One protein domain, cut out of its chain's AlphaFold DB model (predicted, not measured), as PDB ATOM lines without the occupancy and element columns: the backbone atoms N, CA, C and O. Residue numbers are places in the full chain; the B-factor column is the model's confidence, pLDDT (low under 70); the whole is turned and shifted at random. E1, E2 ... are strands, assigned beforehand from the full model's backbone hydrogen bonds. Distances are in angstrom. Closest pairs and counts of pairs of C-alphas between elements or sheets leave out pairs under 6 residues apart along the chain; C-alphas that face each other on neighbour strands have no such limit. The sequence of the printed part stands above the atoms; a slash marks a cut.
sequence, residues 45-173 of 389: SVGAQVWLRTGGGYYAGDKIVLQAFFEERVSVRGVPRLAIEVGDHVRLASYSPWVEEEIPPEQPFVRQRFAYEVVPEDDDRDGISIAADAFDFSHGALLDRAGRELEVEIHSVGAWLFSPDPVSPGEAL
ATOM      1  N   SER A  45     112.189  90.546 112.885       79.88
ATOM      2  CA  SER A  45     111.741  89.321 112.222       79.88
ATOM      3  C   SER A  45     112.039  88.088 113.086       79.88
ATOM      4  O   SER A  45     113.126  87.982 113.672       79.88
ATOM      5  N   VAL A  46     111.061  87.188 113.198       85.62
ATOM      6  CA  VAL A  46     111.136  85.906 113.913       85.62
ATOM      7  C   VAL A  46     110.584  84.795 113.019       85.62
ATOM      8  O   VAL A  46     109.570  84.975 112.351       85.62
ATOM      9  N   GLY A  47     111.242  83.635 113.033       82.06
ATOM     10  CA  GLY A  47     110.780  82.450 112.316       82.06
ATOM     11  C   GLY A  47     109.634  81.738 113.030       82.06
ATOM     12  O   GLY A  47     109.632  81.615 114.261       82.06
ATOM     13  N   ALA A  48     108.685  81.232 112.246       81.81
ATOM     14  CA  ALA A  48     107.616  80.367 112.716       81.81
ATOM     15  C   ALA A  48     107.576  79.033 111.959       81.81
ATOM     16  O   ALA A  48     107.827  78.964 110.756       81.81
ATOM     17  N   GLN A  49     107.197  77.975 112.668       77.88
ATOM     18  CA  GLN A  49     106.794  76.700 112.080       77.88
ATOM     19  C   GLN A  49     105.300  76.505 112.329       77.88
ATOM     20  O   GLN A  49     104.851  76.597 113.471       77.88
ATOM     21  N   VAL A  50     104.513  76.237 111.289       80.81
ATOM     22  CA  VAL A  50     103.059  76.057 111.420       80.81
ATOM     23  C   VAL A  50     102.700  74.589 111.292       80.81
ATOM     24  O   VAL A  50     103.083  73.929 110.337       80.81
ATOM     25  N   TRP A  51     101.942  74.083 112.254       75.94
ATOM     26  CA  TRP A  51     101.523  72.692 112.297       75.94
ATOM     27  C   TRP A  51     100.000  72.590 112.265       75.94
ATOM     28  O   TRP A  51      99.327  73.303 113.010       75.94
ATOM     29  N   LEU A  52      99.445  71.663 111.488       73.69
ATOM     30  CA  LEU A  52      98.000  71.392 111.427       73.69
ATOM     31  C   LEU A  52      97.676  69.906 111.546       73.69
ATOM     32  O   LEU A  52      98.512  69.046 111.278       73.69
ATOM     33  N   ARG A  53      96.454  69.606 111.985       62.69
ATOM     34  CA  ARG A  53      95.910  68.253 111.868       62.69
ATOM     35  C   ARG A  53      95.493  68.062 110.412       62.69
ATOM     36  O   ARG A  53      94.570  68.734 109.955       62.69
ATOM     37  N   THR A  54      96.194  67.203 109.679       56.62
ATOM     38  CA  THR A  54      95.829  66.859 108.301       56.62
ATOM     39  C   THR A  54      94.568  66.000 108.313       56.62
ATOM     40  O   THR A  54      94.570  64.909 108.884       56.62
ATOM     41  N   GLY A  55      93.500  66.484 107.681       48.94
ATOM     42  CA  GLY A  55      92.394  65.651 107.212       48.94
ATOM     43  C   GLY A  55      92.641  65.295 105.748       48.94
ATOM     44  O   GLY A  55      93.257  66.079 105.034       48.94
ATOM     45  N   GLY A  56      92.176  64.136 105.277       50.72
ATOM     46  CA  GLY A  56      92.225  63.756 103.851       50.72
ATOM     47  C   GLY A  56      91.293  64.593 102.948       50.72
ATOM     48  O   GLY A  56      90.657  64.032 102.058       50.72
ATOM     49  N   GLY A  57      91.152  65.891 103.249       64.06
ATOM     50  CA  GLY A  57      90.188  66.870 102.744       64.06
ATOM     51  C   GLY A  57      89.582  67.721 103.877       64.06
ATOM     52  O   GLY A  57      89.570  67.286 105.032       64.06
ATOM     53  N   TYR A  58      89.083  68.910 103.535       68.75
ATOM     54  CA  TYR A  58      88.322  69.821 104.392       68.75
ATOM     55  C   TYR A  58      86.979  70.154 103.735       68.75
ATOM     56  O   TYR A  58      86.926  70.503 102.556       68.75
ATOM     57  N   TYR A  59      85.895  70.058 104.498       71.81
ATOM     58  CA  TYR A  59      84.523  70.274 104.042       71.81
ATOM     59  C   TYR A  59      83.787  71.259 104.933       71.81
ATOM     60  O   TYR A  59      84.149  71.466 106.087       71.81
ATOM     61  N   ALA A  60      82.700  71.824 104.412       73.44
ATOM     62  CA  ALA A  60      81.816  72.703 105.171       73.44
ATOM     63  C   ALA A  60      81.492  72.171 106.586       73.44
ATOM     64  O   ALA A  60      80.933  71.082 106.731       73.44
ATOM     65  N   GLY A  61      81.779  72.971 107.612       65.44
ATOM     66  CA  GLY A  61      81.601  72.631 109.025       65.44
ATOM     67  C   GLY A  61      82.852  72.063 109.701       65.44
ATOM     68  O   GLY A  61      82.923  72.080 110.929       65.44
ATOM     69  N   ASP A  62      83.859  71.631 108.938       67.19
ATOM     70  CA  ASP A  62      85.129  71.196 109.506       67.19
ATOM     71  C   ASP A  62      85.845  72.366 110.182       67.19
ATOM     72  O   ASP A  62      85.780  73.525 109.757       67.19
ATOM     73  N   LYS A  63      86.599  72.049 111.234       73.94
ATOM     74  CA  LYS A  63      87.420  73.024 111.944       73.94
ATOM     75  C   LYS A  63      88.897  72.783 111.675       73.94
ATOM     76  O   LYS A  63      89.504  71.855 112.206       73.94
ATOM     77  N   ILE A  64      89.505  73.687 110.920       79.06
ATOM     78  CA  ILE A  64      90.950  73.723 110.709       79.06
ATOM     79  C   ILE A  64      91.593  74.345 111.941       79.06
ATOM     80  O   ILE A  64      91.311  75.493 112.288       79.06
ATOM     81  N   VAL A  65      92.475  73.598 112.604       79.25
ATOM     82  CA  VAL A  65      93.246  74.079 113.753       79.25
ATOM     83  C   VAL A  65      94.727  74.091 113.403       79.25
ATOM     84  O   VAL A  65      95.324  73.048 113.140       79.25
ATOM     85  N   LEU A  66      95.311  75.285 113.449       82.88
ATOM     86  CA  LEU A  66      96.709  75.564 113.147       82.88
ATOM     87  C   LEU A  66      97.430  75.928 114.442       82.88
ATOM     88  O   LEU A  66      96.915  76.688 115.266       82.88
ATOM     89  N   GLN A  67      98.640  75.421 114.615       83.62
ATOM     90  CA  GLN A  67      99.511  75.718 115.741       83.62
ATOM     91  C   GLN A  67     100.812  76.305 115.202       83.62
ATOM     92  O   GLN A  67     101.610  75.606 114.589       83.62
ATOM     93  N   ALA A  68     101.010  77.603 115.408       86.06
ATOM     94  CA  ALA A  68     102.238  78.299 115.061       86.06
ATOM     95  C   ALA A  68     103.222  78.216 116.232       86.06
ATOM     96  O   ALA A  68     102.902  78.632 117.347       86.06
ATOM     97  N   PHE A  69     104.412  77.691 115.974       81.12
ATOM     98  CA  PHE A  69     105.528  77.617 116.902       81.12
ATOM     99  C   PHE A  69     106.548  78.682 116.561       81.12
ATOM    100  O   PHE A  69     106.941  78.811 115.407       81.12
ATOM    101  N   PHE A  70     107.004  79.399 117.574       82.12
ATOM    102  CA  PHE A  70     107.975  80.470 117.444       82.12
ATOM    103  C   PHE A  70     109.277  80.063 118.125       82.12
ATOM    104  O   PHE A  70     109.275  79.384 119.155       82.12
ATOM    105  N   GLU A  71     110.401  80.535 117.590       77.75
ATOM    106  CA  GLU A  71     111.736  80.319 118.173       77.75
ATOM    107  C   GLU A  71     111.908  80.985 119.552       77.75
ATOM    108  O   GLU A  71     112.879  80.750 120.271       77.75
ATOM    109  N   GLU A  72     110.947  81.819 119.945       78.00
ATOM    110  CA  GLU A  72     110.892  82.473 121.239       78.00
ATOM    111  C   GLU A  72     109.463  82.565 121.772       78.00
ATOM    112  O   GLU A  72     108.480  82.331 121.075       78.00
ATOM    113  N   ARG A  73     109.335  82.934 123.048       83.06
ATOM    114  CA  ARG A  73     108.025  83.209 123.640       83.06
ATOM    115  C   ARG A  73     107.484  84.528 123.102       83.06
ATOM    116  O   ARG A  73     108.116  85.565 123.304       83.06
ATOM    117  N   VAL A  74     106.288  84.478 122.529       88.19
ATOM    118  CA  VAL A  74     105.571  85.643 122.004       88.19
ATOM    119  C   VAL A  74     104.276  85.854 122.781       88.19
ATOM    120  O   VAL A  74     103.668  84.894 123.255       88.19
ATOM    121  N   SER A  75     103.861  87.108 122.933       87.88
ATOM    122  CA  SER A  75     102.539  87.462 123.469       87.88
ATOM    123  C   SER A  75     101.645  87.994 122.356       87.88
ATOM    124  O   SER A  75     102.135  88.596 121.397       87.88
ATOM    125  N   VAL A  76     100.341  87.753 122.466       90.44
ATOM    126  CA  VAL A  76      99.366  88.132 121.440       90.44
ATOM    127  C   VAL A  76      98.575  89.343 121.907       90.44
ATOM    128  O   VAL A  76      98.057  89.381 123.022       90.44
ATOM    129  N   ARG A  77      98.449  90.340 121.033       91.50
ATOM    130  CA  ARG A  77      97.575  91.495 121.234       91.50
ATOM    131  C   ARG A  77      96.525  91.531 120.133       91.50
ATOM    132  O   ARG A  77      96.871  91.480 118.959       91.50
ATOM    133  N   GLY A  78      95.255  91.695 120.497       92.50
ATOM    134  CA  GLY A  78      94.159  91.696 119.524       92.50
ATOM    135  C   GLY A  78      93.901  90.306 118.934       92.50
ATOM    136  O   GLY A  78      94.083  89.303 119.617       92.50
ATOM    137  N   VAL A  79      93.459  90.261 117.677       93.81
ATOM    138  CA  VAL A  79      93.139  89.023 116.953       93.81
ATOM    139  C   VAL A  79      93.959  88.997 115.662       93.81
ATOM    140  O   VAL A  79      93.432  89.329 114.596       93.81
ATOM    141  N   PRO A  80      95.267  88.675 115.732       96.00
ATOM    142  CA  PRO A  80      96.026  88.408 114.521       96.00
ATOM    143  C   PRO A  80      95.403  87.217 113.784       96.00
ATOM    144  O   PRO A  80      94.729  86.370 114.383       96.00
ATOM    145  N   ARG A  81      95.608  87.162 112.473       97.06
ATOM    146  CA  ARG A  81      95.055  86.117 111.612       97.06
ATOM    147  C   ARG A  81      96.160  85.464 110.801       97.06
ATOM    148  O   ARG A  81      97.249  86.012 110.665       97.06
ATOM    149  N   LEU A  82      95.865  84.285 110.282       94.69
ATOM    150  CA  LEU A  82      96.753  83.513 109.433       94.69
ATOM    151  C   LEU A  82      96.001  83.161 108.150       94.69
ATOM    152  O   LEU A  82      94.927  82.558 108.205       94.69
ATOM    153  N   ALA A  83      96.534  83.596 107.014       92.69
ATOM    154  CA  ALA A  83      95.995  83.282 105.705       92.69
ATOM    155  C   ALA A  83      96.246  81.806 105.375       92.69
ATOM    156  O   ALA A  83      97.359  81.305 105.513       92.69
ATOM    157  N   ILE A  84      95.201  81.115 104.947       90.19
ATOM    158  CA  ILE A  84      95.259  79.733 104.484       90.19
ATOM    159  C   ILE A  84      94.554  79.637 103.142       90.19
ATOM    160  O   ILE A  84      93.513  80.267 102.945       90.19
ATOM    161  N   GLU A  85      95.118  78.880 102.217       86.62
ATOM    162  CA  GLU A  85      94.438  78.517 100.979       86.62
ATOM    163  C   GLU A  85      93.637  77.253 101.248       86.62
ATOM    164  O   GLU A  85      94.209  76.242 101.643       86.62
ATOM    165  N   VAL A  86      92.317  77.351 101.100       84.25
ATOM    166  CA  VAL A  86      91.373  76.245 101.260       84.25
ATOM    167  C   VAL A  86      90.621  76.115  99.939       84.25
ATOM    168  O   VAL A  86      89.810  76.976  99.579       84.25
ATOM    169  N   GLY A  87      90.959  75.089  99.165       77.06
ATOM    170  CA  GLY A  87      90.552  74.961  97.771       77.06
ATOM    171  C   GLY A  87      91.080  76.136  96.942       77.06
ATOM    172  O   GLY A  87      92.269  76.437  96.957       77.06
ATOM    173  N   ASP A  88      90.186  76.845  96.245       80.75
ATOM    174  CA  ASP A  88      90.538  78.019  95.427       80.75
ATOM    175  C   ASP A  88      90.475  79.354  96.207       80.75
ATOM    176  O   ASP A  88      90.582  80.439  95.619       80.75
ATOM    177  N   HIS A  89      90.245  79.314  97.525       89.62
ATOM    178  CA  HIS A  89      89.959  80.500  98.327       89.62
ATOM    179  C   HIS A  89      91.024  80.764  99.387       89.62
ATOM    180  O   HIS A  89      91.388  79.895 100.171       89.62
ATOM    181  N   VAL A  90      91.445  82.026  99.492       90.50
ATOM    182  CA  VAL A  90      92.234  82.494 100.636       90.50
ATOM    183  C   VAL A  90      91.291  82.830 101.788       90.50
ATOM    184  O   VAL A  90      90.431  83.710 101.674       90.50
ATOM    185  N   ARG A  91      91.478  82.154 102.917       94.50
ATOM    186  CA  ARG A  91      90.712  82.314 104.156       94.50
ATOM    187  C   ARG A  91      91.601  82.759 105.299       94.50
ATOM    188  O   ARG A  91      92.814  82.625 105.246       94.50
ATOM    189  N   LEU A  92      90.988  83.340 106.326       96.06
ATOM    190  CA  LEU A  92      91.702  83.927 107.457       96.06
ATOM    191  C   LEU A  92      91.368  83.158 108.732       96.06
ATOM    192  O   LEU A  92      90.352  83.420 109.383       96.06
ATOM    193  N   ALA A  93      92.247  82.230 109.101       93.62
ATOM    194  CA  ALA A  93      92.196  81.564 110.392       93.62
ATOM    195  C   ALA A  93      92.472  82.594 111.491       93.62
ATOM    196  O   ALA A  93      93.480  83.301 111.470       93.62
ATOM    197  N   SER A  94      91.560  82.714 112.447       95.75
ATOM    198  CA  SER A  94      91.651  83.725 113.501       95.75
ATOM    199  C   SER A  94      92.369  83.175 114.722       95.75
ATOM    200  O   SER A  94      92.222  81.994 115.044       95.75
ATOM    201  N   TYR A  95      93.130  84.026 115.414       93.69
ATOM    202  CA  TYR A  95      93.736  83.660 116.690       93.69
ATOM    203  C   TYR A  95      92.680  83.122 117.664       93.69
ATOM    204  O   TYR A  95      91.662  83.765 117.920       93.69
ATOM    205  N   SER A  96      92.939  81.931 118.195       85.88
ATOM    206  CA  SER A  96      92.059  81.195 119.094       85.88
ATOM    207  C   SER A  96      92.877  80.758 120.310       85.88
ATOM    208  O   SER A  96      93.572  79.746 120.217       85.88
ATOM    209  N   PRO A  97      92.825  81.482 121.442       75.50
ATOM    210  CA  PRO A  97      93.605  81.135 122.626       75.50
ATOM    211  C   PRO A  97      93.208  79.764 123.190       75.50
ATOM    212  O   PRO A  97      92.081  79.295 123.004       75.50
ATOM    213  N   TRP A  98      94.140  79.122 123.893       65.81
ATOM    214  CA  TRP A  98      93.896  77.871 124.610       65.81
ATOM    215  C   TRP A  98      93.098  78.172 125.877       65.81
ATOM    216  O   TRP A  98      93.623  78.757 126.818       65.81
ATOM    217  N   VAL A  99      91.814  77.818 125.892       54.81
ATOM    218  CA  VAL A  99      90.943  78.083 127.050       54.81
ATOM    219  C   VAL A  99      91.179  77.063 128.178       54.81
ATOM    220  O   VAL A  99      90.929  77.379 129.335       54.81
ATOM    221  N   GLU A 100      91.711  75.875 127.866       49.09
ATOM    222  CA  GLU A 100      91.888  74.769 128.824       49.09
ATOM    223  C   GLU A 100      93.238  74.735 129.559       49.09
ATOM    224  O   GLU A 100      93.306  74.153 130.635       49.09
ATOM    225  N   GLU A 101      94.297  75.394 129.071       51.94
ATOM    226  CA  GLU A 101      95.617  75.359 129.741       51.94
ATOM    227  C   GLU A 101      95.790  76.401 130.871       51.94
ATOM    228  O   GLU A 101      96.889  76.563 131.394       51.94
ATOM    229  N   GLU A 102      94.746  77.143 131.260       50.62
ATOM    230  CA  GLU A 102      94.835  78.255 132.234       50.62
ATOM    231  C   GLU A 102      95.910  79.320 131.890       50.62
ATOM    232  O   GLU A 102      96.308  80.103 132.754       50.62
ATOM    233  N   ILE A 103      96.380  79.397 130.635       52.78
ATOM    234  CA  ILE A 103      97.334  80.416 130.166       52.78
ATOM    235  C   ILE A 103      96.541  81.595 129.571       52.78
ATOM    236  O   ILE A 103      95.972  81.465 128.486       52.78
ATOM    237  N   PRO A 104      96.493  82.771 130.227       61.47
ATOM    238  CA  PRO A 104      95.905  83.977 129.652       61.47
ATOM    239  C   PRO A 104      96.599  84.353 128.331       61.47
ATOM    240  O   PRO A 104      97.821  84.225 128.245       61.47
ATOM    241  N   PRO A 105      95.873  84.871 127.322       59.34
ATOM    242  CA  PRO A 105      96.429  85.196 126.000       59.34
ATOM    243  C   PRO A 105      97.580  86.220 126.038       59.34
ATOM    244  O   PRO A 105      98.445  86.232 125.162       59.34
ATOM    245  N   GLU A 106      97.627  87.064 127.069       63.59
ATOM    246  CA  GLU A 106      98.722  88.001 127.327       63.59
ATOM    247  C   GLU A 106     100.008  87.353 127.876       63.59
ATOM    248  O   GLU A 106     101.055  88.006 127.903       63.59
ATOM    249  N   GLN A 107      99.973  86.091 128.321       67.00
ATOM    250  CA  GLN A 107     101.169  85.401 128.800       67.00
ATOM    251  C   GLN A 107     102.026  84.899 127.626       67.00
ATOM    252  O   GLN A 107     101.525  84.196 126.747       67.00
ATOM    253  N   PRO A 108     103.340  85.203 127.606       69.94
ATOM    254  CA  PRO A 108     104.205  84.790 126.513       69.94
ATOM    255  C   PRO A 108     104.328  83.268 126.402       69.94
ATOM    256  O   PRO A 108     104.878  82.602 127.296       69.94
ATOM    257  N   PHE A 109     103.912  82.727 125.262       73.06
ATOM    258  CA  PHE A 109     103.980  81.304 124.959       73.06
ATOM    259  C   PHE A 109     104.656  81.076 123.607       73.06
ATOM    260  O   PHE A 109     104.586  81.912 122.709       73.06
ATOM    261  N   VAL A 110     105.376  79.960 123.486       74.31
ATOM    262  CA  VAL A 110     106.100  79.602 122.249       74.31
ATOM    263  C   VAL A 110     105.162  79.091 121.161       74.31
ATOM    264  O   VAL A 110     105.571  78.961 120.014       74.31
ATOM    265  N   ARG A 111     103.910  78.791 121.515       81.94
ATOM    266  CA  ARG A 111     102.910  78.243 120.611       81.94
ATOM    267  C   ARG A 111     101.671  79.122 120.596       81.94
ATOM    268  O   ARG A 111     101.152  79.461 121.650       81.94
ATOM    269  N   GLN A 112     101.169  79.461 119.420       86.75
ATOM    270  CA  GLN A 112      99.916  80.195 119.263       86.75
ATOM    271  C   GLN A 112      98.976  79.407 118.359       86.75
ATOM    272  O   GLN A 112      99.417  78.768 117.405       86.75
ATOM    273  N   ARG A 113      97.681  79.421 118.674       85.12
ATOM    274  CA  ARG A 113      96.668  78.657 117.946       85.12
ATOM    275  C   ARG A 113      95.821  79.581 117.080       85.12
ATOM    276  O   ARG A 113      95.391  80.643 117.525       85.12
ATOM    277  N   PHE A 114      95.559  79.142 115.857       89.50
ATOM    278  CA  PHE A 114      94.646  79.780 114.917       89.50
ATOM    279  C   PHE A 114      93.598  78.759 114.488       89.50
ATOM    280  O   PHE A 114      93.884  77.562 114.409       89.50
ATOM    281  N   ALA A 115      92.375  79.220 114.253       85.75
ATOM    282  CA  ALA A 115      91.287  78.353 113.840       85.75
ATOM    283  C   ALA A 115      90.470  78.969 112.707       85.75
ATOM    284  O   ALA A 115      90.228  80.179 112.685       85.75
ATOM    285  N   TYR A 116      90.029  78.112 111.795       88.88
ATOM    286  CA  TYR A 116      89.095  78.442 110.730       88.88
ATOM    287  C   TYR A 116      87.986  77.392 110.682       88.88
ATOM    288  O   TYR A 116      88.261  76.204 110.828       88.88
ATOM    289  N   GLU A 117      86.746  77.838 110.509       83.38
ATOM    290  CA  GLU A 117      85.608  76.962 110.231       83.38
ATOM    291  C   GLU A 117      85.366  76.990 108.727       83.38
ATOM    292  O   GLU A 117      85.181  78.059 108.142       83.38
ATOM    293  N   VAL A 118      85.424  75.819 108.106       81.56
ATOM    294  CA  VAL A 118      85.310  75.657 106.661       81.56
ATOM    295  C   VAL A 118      83.872  75.948 106.259       81.56
ATOM    296  O   VAL A 118      82.928  75.402 106.828       81.56
ATOM    297  N   VAL A 119      83.685  76.829 105.282       82.19
ATOM    298  CA  VAL A 119      82.357  77.178 104.759       82.19
ATOM    299  C   VAL A 119      82.065  76.403 103.468       82.19
ATOM    300  O   VAL A 119      82.992  75.863 102.869       82.19
ATOM    301  N   PRO A 120      80.799  76.314 103.011       79.81
ATOM    302  CA  PRO A 120      80.417  75.479 101.865       79.81
ATOM    303  C   PRO A 120      81.176  75.703 100.558       79.81
ATOM    304  O   PRO A 120      81.206  74.815  99.712       79.81
ATOM    305  N   GLU A 121      81.746  76.884 100.346       84.81
ATOM    306  CA  GLU A 121      82.553  77.169  99.164       84.81
ATOM    307  C   GLU A 121      84.036  76.767  99.290       84.81
ATOM    308  O   GLU A 121      84.751  76.818  98.295       84.81
ATOM    309  N   ASP A 122      84.491  76.345 100.469       83.56
ATOM    310  CA  ASP A 122      85.890  76.010 100.775       83.56
ATOM    311  C   ASP A 122      86.140  74.503 100.817       83.56
ATOM    312  O   ASP A 122      87.004  74.028 101.546       83.56
ATOM    313  N   ASP A 123      85.367  73.732 100.059       76.25
ATOM    314  CA  ASP A 123      85.620  72.302  99.926       76.25
ATOM    315  C   ASP A 123      87.006  72.081  99.293       76.25
ATOM    316  O   ASP A 123      87.218  72.341  98.104       76.25
ATOM    317  N   ASP A 124      87.927  71.542 100.082       70.94
ATOM    318  CA  ASP A 124      89.321  71.297  99.730       70.94
ATOM    319  C   ASP A 124      89.621  69.800  99.839       70.94
ATOM    320  O   ASP A 124      89.227  69.119 100.781       70.94
ATOM    321  N   ARG A 125      90.274  69.247  98.827       64.19
ATOM    322  CA  ARG A 125      90.389  67.798  98.598       64.19
ATOM    323  C   ARG A 125      91.823  67.310  98.659       64.19
ATOM    324  O   ARG A 125      92.065  66.113  98.816       64.19
ATOM    325  N   ASP A 126      92.743  68.230  98.443       59.47
ATOM    326  CA  ASP A 126      94.184  68.072  98.448       59.47
ATOM    327  C   ASP A 126      94.824  68.702  99.690       59.47
ATOM    328  O   ASP A 126      96.011  68.486  99.929       59.47
ATOM    329  N   GLY A 127      94.015  69.341 100.539       72.56
ATOM    330  CA  GLY A 127      94.434  69.926 101.801       72.56
ATOM    331  C   GLY A 127      94.903  71.362 101.614       72.56
ATOM    332  O   GLY A 127      95.169  71.820 100.509       72.56
ATOM    333  N   ILE A 128      95.042  72.073 102.728       77.81
ATOM    334  CA  ILE A 128      95.355  73.497 102.669       77.81
ATOM    335  C   ILE A 128      96.820  73.775 102.330       77.81
ATOM    336  O   ILE A 128      97.726  72.994 102.644       77.81
ATOM    337  N   SER A 129      97.049  74.971 101.798       81.06
ATOM    338  CA  SER A 129      98.372  75.571 101.631       81.06
ATOM    339  C   SER A 129      98.518  76.802 102.542       81.06
ATOM    340  O   SER A 129      97.535  77.462 102.899       81.06
ATOM    341  N   ILE A 130      99.748  77.102 102.973       85.00
ATOM    342  CA  ILE A 130     100.058  78.276 103.808       85.00
ATOM    343  C   ILE A 130     101.321  78.948 103.270       85.00
ATOM    344  O   ILE A 130     102.393  78.344 103.284       85.00
ATOM    345  N   ALA A 131     101.204  80.193 102.809       79.62
ATOM    346  CA  ALA A 131     102.327  80.983 102.299       79.62
ATOM    347  C   ALA A 131     103.306  81.414 103.410       79.62
ATOM    348  O   ALA A 131     102.948  81.472 104.585       79.62
ATOM    349  N   ALA A 132     104.545  81.759 103.042       78.38
ATOM    350  CA  ALA A 132     105.584  82.171 103.998       78.38
ATOM    351  C   ALA A 132     105.202  83.442 104.780       78.38
ATOM    352  O   ALA A 132     105.476  83.560 105.972       78.38
ATOM    353  N   ASP A 133     104.528  84.374 104.114       83.94
ATOM    354  CA  ASP A 133     104.091  85.676 104.620       83.94
ATOM    355  C   ASP A 133     102.607  85.687 105.023       83.94
ATOM    356  O   ASP A 133     101.964  86.733 105.059       83.94
ATOM    357  N   ALA A 134     102.044  84.522 105.353       88.38
ATOM    358  CA  ALA A 134     100.612  84.371 105.588       88.38
ATOM    359  C   ALA A 134     100.076  85.072 106.853       88.38
ATOM    360  O   ALA A 134      98.859  85.137 107.043       88.38
ATOM    361  N   PHE A 135     100.927  85.577 107.750       92.62
ATOM    362  CA  PHE A 135     100.450  86.280 108.942       92.62
ATOM    363  C   PHE A 135      99.841  87.647 108.598       92.62
ATOM    364  O   PHE A 135     100.501  88.534 108.063       92.62
ATOM    365  N   ASP A 136      98.584  87.846 108.994       94.50
ATOM    366  CA  ASP A 136      97.856  89.109 108.879       94.50
ATOM    367  C   ASP A 136      97.704  89.775 110.256       94.50
ATOM    368  O   ASP A 136      96.931  89.342 111.122       94.50
ATOM    369  N   PHE A 137      98.418  90.885 110.430       94.38
ATOM    370  CA  PHE A 137      98.418  91.705 111.642       94.38
ATOM    371  C   PHE A 137      97.476  92.924 111.565       94.38
ATOM    372  O   PHE A 137      97.518  93.807 112.417       94.38
ATOM    373  N   SER A 138      96.550  92.986 110.601       93.00
ATOM    374  CA  SER A 138      95.619  94.126 110.461       93.00
ATOM    375  C   SER A 138      94.719  94.351 111.687       93.00
ATOM    376  O   SER A 138      94.227  95.459 111.909       93.00
ATOM    377  N   HIS A 139      94.492  93.308 112.495       92.81
ATOM    378  CA  HIS A 139      93.640  93.350 113.693       92.81
ATOM    379  C   HIS A 139      94.333  92.839 114.965       92.81
ATOM    380  O   HIS A 139      93.670  92.548 115.965       92.81
ATOM    381  N   GLY A 140      95.662  92.756 114.967       93.69
ATOM    382  CA  GLY A 140      96.424  92.289 116.119       93.69
ATOM    383  C   GLY A 140      97.926  92.382 115.905       93.69
ATOM    384  O   GLY A 140      98.383  92.878 114.890       93.69
ATOM    385  N   ALA A 141      98.704  91.919 116.871       93.56
ATOM    386  CA  ALA A 141     100.155  91.874 116.776       93.56
ATOM    387  C   ALA A 141     100.708  90.725 117.617       93.56
ATOM    388  O   ALA A 141     100.097  90.320 118.613       93.56
ATOM    389  N   LEU A 142     101.892  90.253 117.236       92.00
ATOM    390  CA  LEU A 142     102.749  89.438 118.087       92.00
ATOM    391  C   LEU A 142     103.837  90.321 118.683       92.00
ATOM    392  O   LEU A 142     104.425  91.145 117.984       92.00
ATOM    393  N   LEU A 143     104.075  90.166 119.982       91.50
ATOM    394  CA  LEU A 143     105.028  90.976 120.729       91.50
ATOM    395  C   LEU A 143     106.112  90.093 121.345       91.50
ATOM    396  O   LEU A 143     105.809  89.054 121.942       91.50
ATOM    397  N   ASP A 144     107.359  90.551 121.265       87.50
ATOM    398  CA  ASP A 144     108.473  89.944 121.988       87.50
ATOM    399  C   ASP A 144     108.386  90.203 123.505       87.50
ATOM    400  O   ASP A 144     107.527  90.931 124.011       87.50
ATOM    401  N   ARG A 145     109.333  89.641 124.267       83.56
ATOM    402  CA  ARG A 145     109.408  89.847 125.724       83.56
ATOM    403  C   ARG A 145     109.599  91.318 126.135       83.56
ATOM    404  O   ARG A 145     109.310  91.666 127.278       83.56
ATOM    405  N   ALA A 146     110.115  92.166 125.249       85.00
ATOM    406  CA  ALA A 146     110.280  93.598 125.480       85.00
ATOM    407  C   ALA A 146     109.039  94.415 125.065       85.00
ATOM    408  O   ALA A 146     109.048  95.638 125.220       85.00
ATOM    409  N   GLY A 147     107.980  93.766 124.569       86.69
ATOM    410  CA  GLY A 147     106.754  94.409 124.103       86.69
ATOM    411  C   GLY A 147     106.876  95.045 122.716       86.69
ATOM    412  O   GLY A 147     106.072  95.913 122.385       86.69
ATOM    413  N   ARG A 148     107.882  94.667 121.920       89.06
ATOM    414  CA  ARG A 148     108.060  95.153 120.544       89.06
ATOM    415  C   ARG A 148     107.308  94.260 119.570       89.06
ATOM    416  O   ARG A 148     107.348  93.042 119.718       89.06
ATOM    417  N   GLU A 149     106.676  94.872 118.574       91.88
ATOM    418  CA  GLU A 149     105.996  94.149 117.500       91.88
ATOM    419  C   GLU A 149     106.983  93.352 116.647       91.88
ATOM    420  O   GLU A 149     108.102  93.798 116.362       91.88
ATOM    421  N   LEU A 150     106.553  92.146 116.298       89.12
ATOM    422  CA  LEU A 150     107.297  91.195 115.495       89.12
ATOM    423  C   LEU A 150     106.784  91.200 114.061       89.12
ATOM    424  O   LEU A 150     105.577  91.188 113.821       89.12
ATOM    425  N   GLU A 151     107.722  91.137 113.126       88.38
ATOM    426  CA  GLU A 151     107.460  90.581 111.803       88.38
ATOM    427  C   GLU A 151     107.693  89.072 111.884       88.38
ATOM    428  O   GLU A 151     108.584  88.614 112.603       88.38
ATOM    429  N   VAL A 152     106.872  88.285 111.196       88.06
ATOM    430  CA  VAL A 152     106.958  86.824 111.265       88.06
ATOM    431  C   VAL A 152     106.962  86.245 109.867       88.06
ATOM    432  O   VAL A 152     106.096  86.573 109.060       88.06
ATOM    433  N   GLU A 153     107.909  85.348 109.625       83.25
ATOM    434  CA  GLU A 153     107.982  84.534 108.419       83.25
ATOM    435  C   GLU A 153     107.814  83.062 108.799       83.25
ATOM    436  O   GLU A 153     108.417  82.566 109.757       83.25
ATOM    437  N   ILE A 154     106.961  82.356 108.067       82.56
ATOM    438  CA  ILE A 154     106.793  80.915 108.211       82.56
ATOM    439  C   ILE A 154     107.919  80.259 107.427       82.56
ATOM    440  O   ILE A 154     108.049  80.480 106.232       82.56
ATOM    441  N   HIS A 155     108.732  79.441 108.089       79.38
ATOM    442  CA  HIS A 155     109.850  78.735 107.452       79.38
ATOM    443  C   HIS A 155     109.526  77.277 107.136       79.38
ATOM    444  O   HIS A 155     110.263  76.618 106.409       79.38
ATOM    445  N   SER A 156     108.460  76.749 107.729       72.44
ATOM    446  CA  SER A 156     108.033  75.370 107.531       72.44
ATOM    447  C   SER A 156     106.571  75.192 107.897       72.44
ATOM    448  O   SER A 156     106.080  75.782 108.864       72.44
ATOM    449  N   VAL A 157     105.899  74.324 107.147       70.75
ATOM    450  CA  VAL A 157     104.546  73.862 107.456       70.75
ATOM    451  C   VAL A 157     104.585  72.345 107.637       70.75
ATOM    452  O   VAL A 157     105.213  71.653 106.842       70.75
ATOM    453  N   GLY A 158     103.972  71.821 108.696       65.56
ATOM    454  CA  GLY A 158     104.015  70.400 109.046       65.56
ATOM    455  C   GLY A 158     102.664  69.833 109.475       65.56
ATOM    456  O   GLY A 158     101.756  70.556 109.885       65.56
ATOM    457  N   ALA A 159     102.529  68.512 109.401       63.03
ATOM    458  CA  ALA A 159     101.385  67.797 109.950       63.03
ATOM    459  C   ALA A 159     101.683  67.367 111.392       63.03
ATOM    460  O   ALA A 159     102.764  66.862 111.677       63.03
ATOM    461  N   TRP A 160     100.707  67.506 112.292       53.97
ATOM    462  CA  TRP A 160     100.812  67.131 113.711       53.97
ATOM    463  C   TRP A 160     101.192  65.673 113.980       53.97
ATOM    464  O   TRP A 160     101.506  65.338 115.117       53.97
ATOM    465  N   LEU A 161     101.127  64.815 112.966       45.59
ATOM    466  CA  LEU A 161     101.026  63.373 113.140       45.59
ATOM    467  C   LEU A 161     101.801  62.563 112.073       45.59
ATOM    468  O   LEU A 161     101.593  61.365 111.952       45.59
ATOM    469  N   PHE A 162     102.725  63.185 111.330       39.47
ATOM    470  CA  PHE A 162     103.657  62.486 110.429       39.47
ATOM    471  C   PHE A 162     105.061  63.087 110.550       39.47
ATOM    472  O   PHE A 162     105.214  64.302 110.472       39.47
ATOM    473  N   SER A 163     106.087  62.255 110.727       42.06
ATOM    474  CA  SER A 163     107.500  62.674 110.758       42.06
ATOM    475  C   SER A 163     108.171  62.359 109.400       42.06
ATOM    476  O   SER A 163     107.816  61.322 108.831       42.06
ATOM    477  N   PRO A 164     109.141  63.142 108.859       43.25
ATOM    478  CA  PRO A 164     109.761  64.340 109.429       43.25
ATOM    479  C   PRO A 164     109.843  65.573 108.505       43.25
ATOM    480  O   PRO A 164     110.467  66.542 108.924       43.25
ATOM    481  N   ASP A 165     109.297  65.581 107.285       46.00
ATOM    482  CA  ASP A 165     109.621  66.650 106.329       46.00
ATOM    483  C   ASP A 165     108.550  67.748 106.335       46.00
ATOM    484  O   ASP A 165     107.544  67.629 105.629       46.00
ATOM    485  N   PRO A 166     108.725  68.834 107.119       53.94
ATOM    486  CA  PRO A 166     107.948  70.026 106.866       53.94
ATOM    487  C   PRO A 166     108.139  70.445 105.411       53.94
ATOM    488  O   PRO A 166     109.262  70.470 104.900       53.94
ATOM    489  N   VAL A 167     107.043  70.801 104.757       55.53
ATOM    490  CA  VAL A 167     107.094  71.340 103.402       55.53
ATOM    491  C   VAL A 167     107.509  72.802 103.444       55.53
ATOM    492  O   VAL A 167     107.382  73.489 104.473       55.53
ATOM    493  N   SER A 168     108.009  73.287 102.311       60.22
ATOM    494  CA  SER A 168     108.247  74.717 102.173       60.22
ATOM    495  C   SER A 168     106.900  75.449 102.211       60.22
ATOM    496  O   SER A 168     105.901  74.924 101.716       60.22
ATOM    497  N   PRO A 169     106.831  76.665 102.772       55.81
ATOM    498  CA  PRO A 169     105.612  77.459 102.702       55.81
ATOM    499  C   PRO A 169     105.131  77.623 101.253       55.81
ATOM    500  O   PRO A 169     105.932  77.826 100.341       55.81
ATOM    501  N   GLY A 170     103.819  77.554 101.049       49.91
ATOM    502  CA  GLY A 170     103.168  77.590  99.739       49.91
ATOM    503  C   GLY A 170     103.082  76.234  99.033       49.91
ATOM    504  O   GLY A 170     102.435  76.136  97.994       49.91
ATOM    505  N   GLU A 171     103.688  75.178  99.577       52.75
ATOM    506  CA  GLU A 171     103.416  73.810  99.142       52.75
ATOM    507  C   GLU A 171     102.209  73.260  99.913       52.75
ATOM    508  O   GLU A 171     102.103  73.419 101.132       52.75
ATOM    509  N   ALA A 172     101.283  72.614  99.201       54.91
ATOM    510  CA  ALA A 172     100.193  71.887  99.840       54.91
ATOM    511  C   ALA A 172     100.765  70.738 100.686       54.91
ATOM    512  O   ALA A 172     101.713  70.060 100.279       54.91
ATOM    513  N   LEU A 173     100.193  70.505 101.866       53.66
ATOM    514  CA  LEU A 173     100.562  69.366 102.704       53.66
ATOM    515  C   LEU A 173      99.870  68.098 102.196       53.66
ATOM    516  O   LEU A 173      98.738  67.791 102.557       53.66
TER     517      LEU A 173
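Overview. This is residues 45 to 173 of the 389 residues of an uncharacterized protein of Acidobacteria bacterium (UniProt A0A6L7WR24). Look for a strongly twisted sheet curled into a small, incompletely closed barrel, with E2 and E5 side by side in its wall, E1 and E7 beyond E2, and E4 and E3 beyond E5. The unnamed stretch 129 to 136 runs across the open side between E3 and E7, while the folded-back second part of E2 pairs with short E6 at one end. You will find 129 printed residues with seven named strands, E1 to E7 in chain order, and no named helix; the class is all strand, though strands hold 60 of the 129 residues. The branched sheet is mixed: E1 and E7 are parallel, its other neighbour pairs antiparallel. The whole is compact, with a radius of gyration of the C-alphas of 14.1 A, and only just elongated, spanning 42 by 28 by 27 A.

Arrangement. Begin at E2, residues 63 to 78, which bends by 129 degrees at residue 72 and has three neighbours. On one side are E1, residues 45 to 52, and E6, residues 140 to 143; on the other side is E5, residues 109 to 117. E1 and E2 form a hairpin, with N 51 and O 67 at 2.8 A. For E2 and E5 find N 66 and O 114, 2.9 A apart; for E2 and E6, N 77 and O 141, 2.9 A. E7, residues 150 to 159, is the parallel neighbour of E1, with N 48 and O 153 at 2.8 A, and bends by 59 degrees at residue 155. E4, residues 89 to 95, makes a hairpin with E5, where N 94 and O 115 are 2.9 A apart, and another with E3, residues 81 to 86, where N 84 and O 91 are 2.8 A apart. E3, E4 and E5 are a meander, each strand the antiparallel neighbour of the one before; with E2 they make a Greek key, the first of four strands pairing antiparallel with the fourth. E3 and E7 are apart, but residues 81 to 82 pair antiparallel with residues 135 to 136.

Along the chain. Find C-alpha 63 at (87.420, 73.024, 111.944), where E2 begins; its ends are 21.2 A apart. E1 starts at C-alpha 45, (111.741, 89.321, 112.222), and spans 22.6 A. E5 spans 23.9 A, E4 19.0 A, E3 14.8 A and E6 9.8 A. E7 runs 24.8 A to C-alpha 159 at (101.385, 67.797, 109.950).

Size, cuts and confidence. The C-alphas farthest apart are those of Arg 125 and Ala 146, 42.2 A. The printed part has no cut; the links E4 to E5 and E5 to E6 are long, with 13 and 22 residues. Mean pLDDT of the printed part is 76.7; look for values under 70 at residues 53 to 58, 61 to 62, 98 to 108, 125 to 126 and 158 to 173.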